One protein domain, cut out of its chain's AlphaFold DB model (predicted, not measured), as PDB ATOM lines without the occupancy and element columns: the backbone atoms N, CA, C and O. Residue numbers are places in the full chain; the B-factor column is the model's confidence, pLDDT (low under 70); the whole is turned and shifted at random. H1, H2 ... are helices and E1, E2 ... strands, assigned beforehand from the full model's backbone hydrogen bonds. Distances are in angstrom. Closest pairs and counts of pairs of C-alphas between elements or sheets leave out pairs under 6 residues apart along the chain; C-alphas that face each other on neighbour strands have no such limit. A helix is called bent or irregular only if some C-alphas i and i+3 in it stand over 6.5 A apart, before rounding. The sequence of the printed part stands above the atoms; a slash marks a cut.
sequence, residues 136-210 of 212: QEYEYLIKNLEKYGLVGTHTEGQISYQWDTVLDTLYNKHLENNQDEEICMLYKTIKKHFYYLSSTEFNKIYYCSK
ATOM      1  N   GLN A 136     193.832 193.820 148.951       79.50
ATOM      2  CA  GLN A 136     193.556 193.445 150.346       79.50
ATOM      3  C   GLN A 136     194.801 193.554 151.241       79.50
ATOM      4  O   GLN A 136     194.718 194.018 152.376       79.50
ATOM      5  N   GLU A 137     195.968 193.155 150.727       82.38
ATOM      6  CA  GLU A 137     197.244 193.279 151.439       82.38
ATOM      7  C   GLU A 137     197.634 194.754 151.605       82.38
ATOM      8  O   GLU A 137     198.114 195.150 152.667       82.38
ATOM      9  N   TYR A 138     197.382 195.577 150.581       83.31
ATOM     10  CA  TYR A 138     197.652 197.012 150.632       83.31
ATOM     11  C   TYR A 138     196.722 197.708 151.641       83.31
ATOM     12  O   TYR A 138     197.182 198.487 152.469       83.31
ATOM     13  N   GLU A 139     195.435 197.369 151.673       82.25
ATOM     14  CA  GLU A 139     194.505 197.885 152.687       82.25
ATOM     15  C   GLU A 139     194.922 197.521 154.109       82.25
ATOM     16  O   GLU A 139     194.888 198.366 155.006       82.25
ATOM     17  N   TYR A 140     195.336 196.270 154.319       85.81
ATOM     18  CA  TYR A 140     195.841 195.819 155.611       85.81
ATOM     19  C   TYR A 140     197.104 196.587 156.019       85.81
ATOM     20  O   TYR A 140     197.228 197.017 157.169       85.81
ATOM     21  N   LEU A 141     198.011 196.825 155.065       89.00
ATOM     22  CA  LEU A 141     199.198 197.648 155.271       89.00
ATOM     23  C   LEU A 141     198.824 199.073 155.699       89.00
ATOM     24  O   LEU A 141     199.362 199.556 156.692       89.00
ATOM     25  N   ILE A 142     197.888 199.723 154.997       86.88
ATOM     26  CA  ILE A 142     197.451 201.087 155.326       86.88
ATOM     27  C   ILE A 142     196.833 201.151 156.724       86.88
ATOM     28  O   ILE A 142     197.244 201.986 157.525       86.88
ATOM     29  N   LYS A 143     195.917 200.234 157.056       85.44
ATOM     30  CA  LYS A 143     195.293 200.189 158.388       85.44
ATOM     31  C   LYS A 143     196.325 200.045 159.502       85.44
ATOM     32  O   LYS A 143     196.182 200.653 160.557       85.44
ATOM     33  N   ASN A 144     197.363 199.241 159.283       87.81
ATOM     34  CA  ASN A 144     198.418 199.084 160.276       87.81
ATOM     35  C   ASN A 144     199.331 200.309 160.354       87.81
ATOM     36  O   ASN A 144     199.689 200.701 161.456       87.81
ATOM     37  N   LEU A 145     199.662 200.960 159.237       88.31
ATOM     38  CA  LEU A 145     200.412 202.222 159.257       88.31
ATOM     39  C   LEU A 145     199.677 203.317 160.044       88.31
ATOM     40  O   LEU A 145     200.292 203.987 160.878       88.31
ATOM     41  N   GLU A 146     198.359 203.429 159.857       86.19
ATOM     42  CA  GLU A 146     197.509 204.378 160.584       86.19
ATOM     43  C   GLU A 146     197.536 204.136 162.105       86.19
ATOM     44  O   GLU A 146     197.638 205.100 162.864       86.19
ATOM     45  N   LYS A 147     197.552 202.872 162.572       85.06
ATOM     46  CA  LYS A 147     197.704 202.542 164.009       85.06
ATOM     47  C   LYS A 147     198.985 203.117 164.620       85.06
ATOM     48  O   LYS A 147     198.986 203.498 165.786       85.06
ATOM     49  N   TYR A 148     200.061 203.203 163.837       82.88
ATOM     50  CA  TYR A 148     201.350 203.747 164.273       82.88
ATOM     51  C   TYR A 148     201.494 205.257 164.005       82.88
ATOM     52  O   TYR A 148     202.604 205.791 164.121       82.88
ATOM     53  N   GLY A 149     200.400 205.941 163.649       82.00
ATOM     54  CA  GLY A 149     200.371 207.379 163.367       82.00
ATOM     55  C   GLY A 149     201.015 207.774 162.035       82.00
ATOM     56  O   GLY A 149     201.284 208.951 161.812       82.00
ATOM     57  N   LEU A 150     201.288 206.810 161.152       85.81
ATOM     58  CA  LEU A 150     201.841 207.055 159.822       85.81
ATOM     59  C   LEU A 150     200.681 207.191 158.838       85.81
ATOM     60  O   LEU A 150     200.210 206.201 158.287       85.81
ATOM     61  N   VAL A 151     200.205 208.422 158.646       83.50
ATOM     62  CA  VAL A 151     199.053 208.724 157.785       83.50
ATOM     63  C   VAL A 151     199.527 209.312 156.458       83.50
ATOM     64  O   VAL A 151     200.374 210.205 156.424       83.50
ATOM     65  N   GLY A 152     198.993 208.787 155.357       80.88
ATOM     66  CA  GLY A 152     199.291 209.256 154.006       80.88
ATOM     67  C   GLY A 152     198.560 210.553 153.660       80.88
ATOM     68  O   GLY A 152     197.583 210.942 154.296       80.88
ATOM     69  N   THR A 153     199.007 211.225 152.605       82.75
ATOM     70  CA  THR A 153     198.287 212.369 152.041       82.75
ATOM     71  C   THR A 153     197.078 211.885 151.249       82.75
ATOM     72  O   THR A 153     197.209 211.019 150.379       82.75
ATOM     73  N   HIS A 154     195.914 212.465 151.539       78.56
ATOM     74  CA  HIS A 154     194.663 212.191 150.843       78.56
ATOM     75  C   HIS A 154     194.404 213.258 149.777       78.56
ATOM     76  O   HIS A 154     194.260 214.434 150.105       78.56
ATOM     77  N   THR A 155     194.284 212.844 148.521       74.44
ATOM     78  CA  THR A 155     193.934 213.738 147.405       74.44
ATOM     79  C   THR A 155     192.936 213.024 146.520       74.44
ATOM     80  O   THR A 155     193.214 211.912 146.088       74.44
ATOM     81  N   GLU A 156     191.761 213.626 146.305       71.69
ATOM     82  CA  GLU A 156     190.728 213.110 145.387       71.69
ATOM     83  C   GLU A 156     190.447 211.606 145.572       71.69
ATOM     84  O   GLU A 156     190.352 210.831 144.627       71.69
ATOM     85  N   GLY A 157     190.368 211.177 146.838       68.00
ATOM     86  CA  GLY A 157     190.104 209.793 147.231       68.00
ATOM     87  C   GLY A 157     191.201 208.780 146.884       68.00
ATOM     88  O   GLY A 157     190.981 207.577 147.007       68.00
ATOM     89  N   GLN A 158     192.397 209.242 146.547       73.31
ATOM     90  CA  GLN A 158     193.623 208.458 146.565       73.31
ATOM     91  C   GLN A 158     194.378 208.677 147.879       73.31
ATOM     92  O   GLN A 158     194.313 209.750 148.485       73.31
ATOM     93  N   ILE A 159     195.099 207.648 148.324       78.75
ATOM     94  CA  ILE A 159     196.056 207.732 149.427       78.75
ATOM     95  C   ILE A 159     197.458 207.579 148.846       78.75
ATOM     96  O   ILE A 159     197.752 206.591 148.165       78.75
ATOM     97  N   SER A 160     198.317 208.550 149.145       79.31
ATOM     98  CA  SER A 160     199.727 208.541 148.766       79.31
ATOM     99  C   SER A 160     200.619 208.648 149.999       79.31
ATOM    100  O   SER A 160     200.290 209.335 150.964       79.31
ATOM    101  N   TYR A 161     201.754 207.958 149.964       83.81
ATOM    102  CA  TYR A 161     202.753 207.970 151.026       83.81
ATOM    103  C   TYR A 161     204.116 208.337 150.458       83.81
ATOM    104  O   TYR A 161     204.513 207.884 149.382       83.81
ATOM    105  N   GLN A 162     204.885 209.093 151.238       87.12
ATOM    106  CA  GLN A 162     206.324 209.202 151.027       87.12
ATOM    107  C   GLN A 162     206.997 207.960 151.615       87.12
ATOM    108  O   GLN A 162     207.404 207.946 152.774       87.12
ATOM    109  N   TRP A 163     207.062 206.887 150.823       87.38
ATOM    110  CA  TRP A 163     207.505 205.571 151.294       87.38
ATOM    111  C   TRP A 163     208.933 205.540 151.846       87.38
ATOM    112  O   TRP A 163     209.206 204.723 152.722       87.38
ATOM    113  N   ASP A 164     209.819 206.425 151.378       84.25
ATOM    114  CA  ASP A 164     211.156 206.614 151.959       84.25
ATOM    115  C   ASP A 164     211.043 207.057 153.430       84.25
ATOM    116  O   ASP A 164     211.532 206.376 154.328       84.25
ATOM    117  N   THR A 165     210.284 208.125 153.691       87.19
ATOM    118  CA  THR A 165     210.022 208.653 155.040       87.19
ATOM    119  C   THR A 165     209.342 207.619 155.940       87.19
ATOM    120  O   THR A 165     209.672 207.497 157.121       87.19
ATOM    121  N   VAL A 166     208.402 206.843 155.387       89.00
ATOM    122  CA  VAL A 166     207.722 205.758 156.112       89.00
ATOM    123  C   VAL A 166     208.715 204.666 156.518       89.00
ATOM    124  O   VAL A 166     208.696 204.234 157.670       89.00
ATOM    125  N   LEU A 167     209.595 204.234 155.608       89.56
ATOM    126  CA  LEU A 167     210.621 203.232 155.906       89.56
ATOM    127  C   LEU A 167     211.607 203.713 156.968       89.56
ATOM    128  O   LEU A 167     211.900 202.949 157.886       89.56
ATOM    129  N   ASP A 168     212.086 204.950 156.856       88.62
ATOM    130  CA  ASP A 168     213.027 205.528 157.817       88.62
ATOM    131  C   ASP A 168     212.390 205.637 159.207       88.62
ATOM    132  O   ASP A 168     212.996 205.263 160.212       88.62
ATOM    133  N   THR A 169     211.123 206.054 159.269       88.50
ATOM    134  CA  THR A 169     210.394 206.157 160.539       88.50
ATOM    135  C   THR A 169     210.174 204.787 161.177       88.50
ATOM    136  O   THR A 169     210.391 204.626 162.377       88.50
ATOM    137  N   LEU A 170     209.778 203.778 160.393       88.50
ATOM    138  CA  LEU A 170     209.615 202.410 160.896       88.50
ATOM    139  C   LEU A 170     210.945 201.791 161.326       88.50
ATOM    140  O   LEU A 170     210.977 201.055 162.307       88.50
ATOM    141  N   TYR A 171     212.036 202.091 160.621       86.00
ATOM    142  CA  TYR A 171     213.367 201.627 160.994       86.00
ATOM    143  C   TYR A 171     213.817 202.222 162.331       86.00
ATOM    144  O   TYR A 171     214.246 201.477 163.207       86.00
ATOM    145  N   ASN A 172     213.642 203.531 162.524       86.31
ATOM    146  CA  ASN A 172     213.967 204.189 163.791       86.31
ATOM    147  C   ASN A 172     213.114 203.640 164.942       86.31
ATOM    148  O   ASN A 172     213.658 203.263 165.975       86.31
ATOM    149  N   LYS A 173     211.802 203.470 164.726       84.12
ATOM    150  CA  LYS A 173     210.919 202.842 165.720       84.12
ATOM    151  C   LYS A 173     211.315 201.397 166.034       84.12
ATOM    152  O   LYS A 173     211.219 200.982 167.182       84.12
ATOM    153  N   HIS A 174     211.773 200.633 165.041       82.31
ATOM    154  CA  HIS A 174     212.273 199.275 165.256       82.31
ATOM    155  C   HIS A 174     213.552 199.259 166.106       82.31
ATOM    156  O   HIS A 174     213.687 198.397 166.966       82.31
ATOM    157  N   LEU A 175     214.464 200.214 165.891       80.69
ATOM    158  CA  LEU A 175     215.683 200.357 166.694       80.69
ATOM    159  C   LEU A 175     215.385 200.765 168.144       80.69
ATOM    160  O   LEU A 175     216.059 200.294 169.058       80.69
ATOM    161  N   GLU A 176     214.389 201.628 168.348       79.31
ATOM    162  CA  GLU A 176     213.945 202.072 169.674       79.31
ATOM    163  C   GLU A 176     213.193 200.960 170.427       79.31
ATOM    164  O   GLU A 176     213.436 200.746 171.613       79.31
ATOM    165  N   ASN A 177     212.338 200.205 169.728       72.38
ATOM    166  CA  ASN A 177     211.535 199.107 170.271       72.38
ATOM    167  C   ASN A 177     211.889 197.771 169.595       72.38
ATOM    168  O   ASN A 177     211.112 197.210 168.819       72.38
ATOM    169  N   ASN A 178     213.053 197.216 169.949       64.50
ATOM    170  CA  ASN A 178     213.586 195.956 169.398       64.50
ATOM    171  C   ASN A 178     212.678 194.715 169.572       64.50
ATOM    172  O   ASN A 178     212.963 193.674 168.979       64.50
ATOM    173  N   GLN A 179     211.612 194.792 170.373       64.25
ATOM    174  CA  GLN A 179     210.673 193.689 170.626       64.25
ATOM    175  C   GLN A 179     209.328 193.830 169.897       64.25
ATOM    176  O   GLN A 179     208.490 192.938 170.002       64.25
ATOM    177  N   ASP A 180     209.105 194.914 169.149       79.12
ATOM    178  CA  ASP A 180     207.861 195.089 168.401       79.12
ATOM    179  C   ASP A 180     207.911 194.304 167.074       79.12
ATOM    180  O   ASP A 180     208.426 194.762 166.042       79.12
ATOM    181  N   GLU A 181     207.411 193.067 167.124       82.06
ATOM    182  CA  GLU A 181     207.344 192.165 165.972       82.06
ATOM    183  C   GLU A 181     206.475 192.728 164.836       82.06
ATOM    184  O   GLU A 181     206.778 192.492 163.659       82.06
ATOM    185  N   GLU A 182     205.445 193.520 165.152       85.12
ATOM    186  CA  GLU A 182     204.569 194.125 164.147       85.12
ATOM    187  C   GLU A 182     205.293 195.220 163.356       85.12
ATOM    188  O   GLU A 182     205.230 195.223 162.120       85.12
ATOM    189  N   ILE A 183     206.042 196.104 164.026       85.44
ATOM    190  CA  ILE A 183     206.853 197.134 163.352       85.44
ATOM    191  C   ILE A 183     207.915 196.480 162.458       85.44
ATOM    192  O   ILE A 183     208.115 196.897 161.310       85.44
ATOM    193  N   CYS A 184     208.555 195.411 162.939       84.38
ATOM    194  CA  CYS A 184     209.527 194.647 162.157       84.38
ATOM    195  C   CYS A 184     208.890 194.025 160.897       84.38
ATOM    196  O   CYS A 184     209.461 194.091 159.799       84.38
ATOM    197  N   MET A 185     207.687 193.461 161.029       87.88
ATOM    198  CA  MET A 185     206.920 192.903 159.911       87.88
ATOM    199  C   MET A 185     206.490 193.975 158.903       87.88
ATOM    200  O   MET A 185     206.629 193.761 157.692       87.88
ATOM    201  N   LEU A 186     206.035 195.142 159.369       89.50
ATOM    202  CA  LEU A 186     205.690 196.280 158.512       89.50
ATOM    203  C   LEU A 186     206.904 196.774 157.725       89.50
ATOM    204  O   LEU A 186     206.839 196.879 156.498       89.50
ATOM    205  N   TYR A 187     208.034 196.987 158.403       88.94
ATOM    206  CA  TYR A 187     209.281 197.407 157.767       88.94
ATOM    207  C   TYR A 187     209.717 196.423 156.669       88.94
ATOM    208  O   TYR A 187     209.974 196.824 155.529       88.94
ATOM    209  N   LYS A 188     209.748 195.116 156.971       87.31
ATOM    210  CA  LYS A 188     210.118 194.075 155.994       87.31
ATOM    211  C   LYS A 188     209.157 194.034 154.805       87.31
ATOM    212  O   LYS A 188     209.604 193.884 153.664       87.31
ATOM    213  N   THR A 189     207.858 194.187 155.057       88.62
ATOM    214  CA  THR A 189     206.814 194.167 154.025       88.62
ATOM    215  C   THR A 189     206.949 195.358 153.081       88.62
ATOM    216  O   THR A 189     207.035 195.170 151.865       88.62
ATOM    217  N   ILE A 190     207.072 196.573 153.620       88.44
ATOM    218  CA  ILE A 190     207.249 197.783 152.808       88.44
ATOM    219  C   ILE A 190     208.558 197.706 152.036       88.44
ATOM    220  O   ILE A 190     208.563 197.952 150.837       88.44
ATOM    221  N   LYS A 191     209.654 197.264 152.660       85.88
ATOM    222  CA  LYS A 191     210.945 197.101 151.976       85.88
ATOM    223  C   LYS A 191     210.861 196.126 150.799       85.88
ATOM    224  O   LYS A 191     211.427 196.389 149.740       85.88
ATOM    225  N   LYS A 192     210.133 195.015 150.961       86.31
ATOM    226  CA  LYS A 192     209.909 194.017 149.901       86.31
ATOM    227  C   LYS A 192     209.095 194.582 148.731       86.31
ATOM    228  O   LYS A 192     209.375 194.225 147.587       86.31
ATOM    229  N   HIS A 193     208.106 195.428 149.013       85.38
ATOM    230  CA  HIS A 193     207.164 195.972 148.026       85.38
ATOM    231  C   HIS A 193     207.430 197.441 147.664       85.38
ATOM    232  O   HIS A 193     206.650 198.054 146.944       85.38
ATOM    233  N   PHE A 194     208.557 197.997 148.105       84.31
ATOM    234  CA  PHE A 194     208.841 199.430 148.076       84.31
ATOM    235  C   PHE A 194     208.656 200.058 146.693       84.31
ATOM    236  O   PHE A 194     208.036 201.108 146.549       84.31
ATOM    237  N   TYR A 195     209.159 199.390 145.655       76.19
ATOM    238  CA  TYR A 195     209.083 199.877 144.280       76.19
ATOM    239  C   TYR A 195     207.685 199.796 143.680       76.19
ATOM    240  O   TYR A 195     207.344 200.634 142.853       76.19
ATOM    241  N   TYR A 196     206.887 198.811 144.101       80.75
ATOM    242  CA  TYR A 196     205.471 198.759 143.762       80.75
ATOM    243  C   TYR A 196     204.763 199.950 144.400       80.75
ATOM    244  O   TYR A 196     204.271 200.811 143.677       80.75
ATOM    245  N   LEU A 197     204.853 200.053 145.727       83.44
ATOM    246  CA  LEU A 197     204.208 201.084 146.539       83.44
ATOM    247  C   LEU A 197     204.585 202.512 146.104       83.44
ATOM    248  O   LEU A 197     203.730 203.385 146.026       83.44
ATOM    249  N   SER A 198     205.848 202.749 145.744       80.25
ATOM    250  CA  SER A 198     206.335 204.059 145.270       80.25
ATOM    251  C   SER A 198     205.892 204.420 143.849       80.25
ATOM    252  O   SER A 198     206.123 205.539 143.395       80.25
ATOM    253  N   SER A 199     205.305 203.473 143.119       70.88
ATOM    254  CA  SER A 199     204.863 203.652 141.731       70.88
ATOM    255  C   SER A 199     203.349 203.520 141.552       70.88
ATOM    256  O   SER A 199     202.858 203.688 140.432       70.88
ATOM    257  N   THR A 200     202.624 203.214 142.629       71.06
ATOM    258  CA  THR A 200     201.177 203.013 142.633       71.06
ATOM    259  C   THR A 200     200.521 203.866 143.712       71.06
ATOM    260  O   THR A 200     200.940 203.894 144.866       71.06
ATOM    261  N   GLU A 201     199.454 204.556 143.332       69.81
ATOM    262  CA  GLU A 201     198.589 205.264 144.273       69.81
ATOM    263  C   GLU A 201     197.441 204.339 144.674       69.81
ATOM    264  O   GLU A 201     196.860 203.652 143.825       69.81
ATOM    265  N   PHE A 202     197.114 204.297 145.967       70.06
ATOM    266  CA  PHE A 202     195.994 203.488 146.435       70.06
ATOM    267  C   PHE A 202     194.692 204.265 146.249       70.06
ATOM    268  O   PHE A 202     194.490 205.309 146.866       70.06
ATOM    269  N   ASN A 203     193.799 203.760 145.401       62.81
ATOM    270  CA  ASN A 203     192.537 204.423 145.095       62.81
ATOM    271  C   ASN A 203     191.460 204.000 146.113       62.81
ATOM    272  O   ASN A 203     190.870 202.926 146.001       62.81
ATOM    273  N   LYS A 204     191.201 204.846 147.119       53.81
ATOM    274  CA  LYS A 204     190.234 204.604 148.209       53.81
ATOM    275  C   LYS A 204     188.776 204.641 147.715       53.81
ATOM    276  O   LYS A 204     187.917 203.987 148.304       53.81
ATOM    277  N   ILE A 205     188.491 205.361 146.619       48.12
ATOM    278  CA  ILE A 205     187.123 205.608 146.101       48.12
ATOM    279  C   ILE A 205     186.372 204.322 145.720       48.12
ATOM    280  O   ILE A 205     185.152 204.268 145.849       48.12
ATOM    281  N   TYR A 206     187.066 203.253 145.323       43.88
ATOM    282  CA  TYR A 206     186.402 202.012 144.906       43.88
ATOM    283  C   TYR A 206     185.806 201.176 146.054       43.88
ATOM    284  O   TYR A 206     185.109 200.199 145.778       43.88
ATOM    285  N   TYR A 207     186.054 201.543 147.316       41.12
ATOM    286  CA  TYR A 207     185.610 200.758 148.475       41.12
ATOM    287  C   TYR A 207     184.536 201.425 149.332       41.12
ATOM    288  O   TYR A 207     183.675 200.720 149.854       41.12
ATOM    289  N   CYS A 208     184.493 202.757 149.426       41.84
ATOM    290  CA  CYS A 208     183.388 203.424 150.129       41.84
ATOM    291  C   CYS A 208     182.048 203.335 149.371       41.84
ATOM    292  O   CYS A 208     181.009 203.589 149.967       41.84
ATOM    293  N   SER A 209     182.043 202.949 148.090       37.91
ATOM    294  CA  SER A 209     180.820 202.814 147.278       37.91
ATOM    295  C   SER A 209     180.192 201.413 147.283       37.91
ATOM    296  O   SER A 209     179.130 201.235 146.695       37.91
ATOM    297  N   LYS A 210     180.807 200.418 147.940       37.41
ATOM    298  CA  LYS A 210     180.261 199.049 148.064       37.41
ATOM    299  C   LYS A 210     179.740 198.704 149.465       37.41
ATOM    300  O   LYS A 210     179.491 197.535 149.745       37.41
TER     301      LYS A 210
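What this domain is: This is residues 136 to 210 of the 212 residues of an uncharacterized protein of Desulfotomaculum aquiferis (UniProt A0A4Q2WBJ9). Two helices, H2 and H3, fold back on each other as a helical hairpin at one end of an elongated body, while a small strand hairpin, E1 and E2, and the short helix H4 lie toward the other end. H1 lies near the middle, its line at a steep angle to that of H3, and residues 202 to 203 return beside E2 on the way to H4. The printed part has 75 residues, with four named helices and two named strands in the order H1, E1, E2, H2, H3, H4; the one sheet, E1 - E2, is antiparallel. The class is mostly helix. The whole is compact, with a radius of gyration of the C-alphas of 12.7 A and spans of 40 by 22 by 18 A.

How they stand to each other: H1, residues 136 to 147, is apart from H2, residues 163 to 176. H1 and H3, residues 181 to 197, only just touch, with 3 pairs of C-alphas within 8 A; H1 touches H3 with residues 141 to 145 alone, H3 touches H1 with residue 186 alone, and the closest C-alphas, those of Leu 141 and Leu 186, are 7.4 A apart. They stand at a steep tilt of 53 degrees, opposite ways. E1, residues 153 to 155, and E2, residues 158 to 160, are antiparallel neighbours and a hairpin, with N 153 and O 160 at 2.8 A and N 158 and O 155 at 2.8 A, within hydrogen-bond range. Residues 158 to 159 of E2 also form a short antiparallel pairing with residues 202 to 203. H2 and H3 touch as a helical hairpin, at a shallow tilt of 18 degrees, opposite ways; their closest C-alphas, those of Leu 170 and Tyr 187, are 5.9 A apart. H4, residues 205 to 208, touches no helix; the closest C-alphas of E2 and H4, those of Gln 158 and Ile 205, are 7.1 A apart. Every O i to N i+4 pair is within hydrogen-bond range in H1 and H2, and 11 of 13 are in H3; H4 is too short for such a pair, and its one O i to N i+3 pair is not within range.

Where its parts are: H1 begins at C-alpha 136 (193.556, 193.445, 150.346) and is 16.9 A long. E1 and E2 are each 6.5 A long. H2 is 19.8 A long and H3 21.6 A. H3 has a kink of 46 degrees near residue 191 and is irregular, with C-alphas 192 and 195 8.2 A apart. H4, 5.9 A long, ends at C-alpha 208 (183.388, 203.424, 150.129).

The domain as a whole: The two C-alphas farthest apart, those of Glu 176 and Lys 210, are 40.1 A apart. Residues 176 to 181, of which 176 belongs to H2 and 181 to H3, stand free. The printed part has no cut, and no link is long. The mean pLDDT of the printed part is 78.3; residues 157, 178 to 179, 201 and 203 to 210 are under 70, and H4 has a mean of 44.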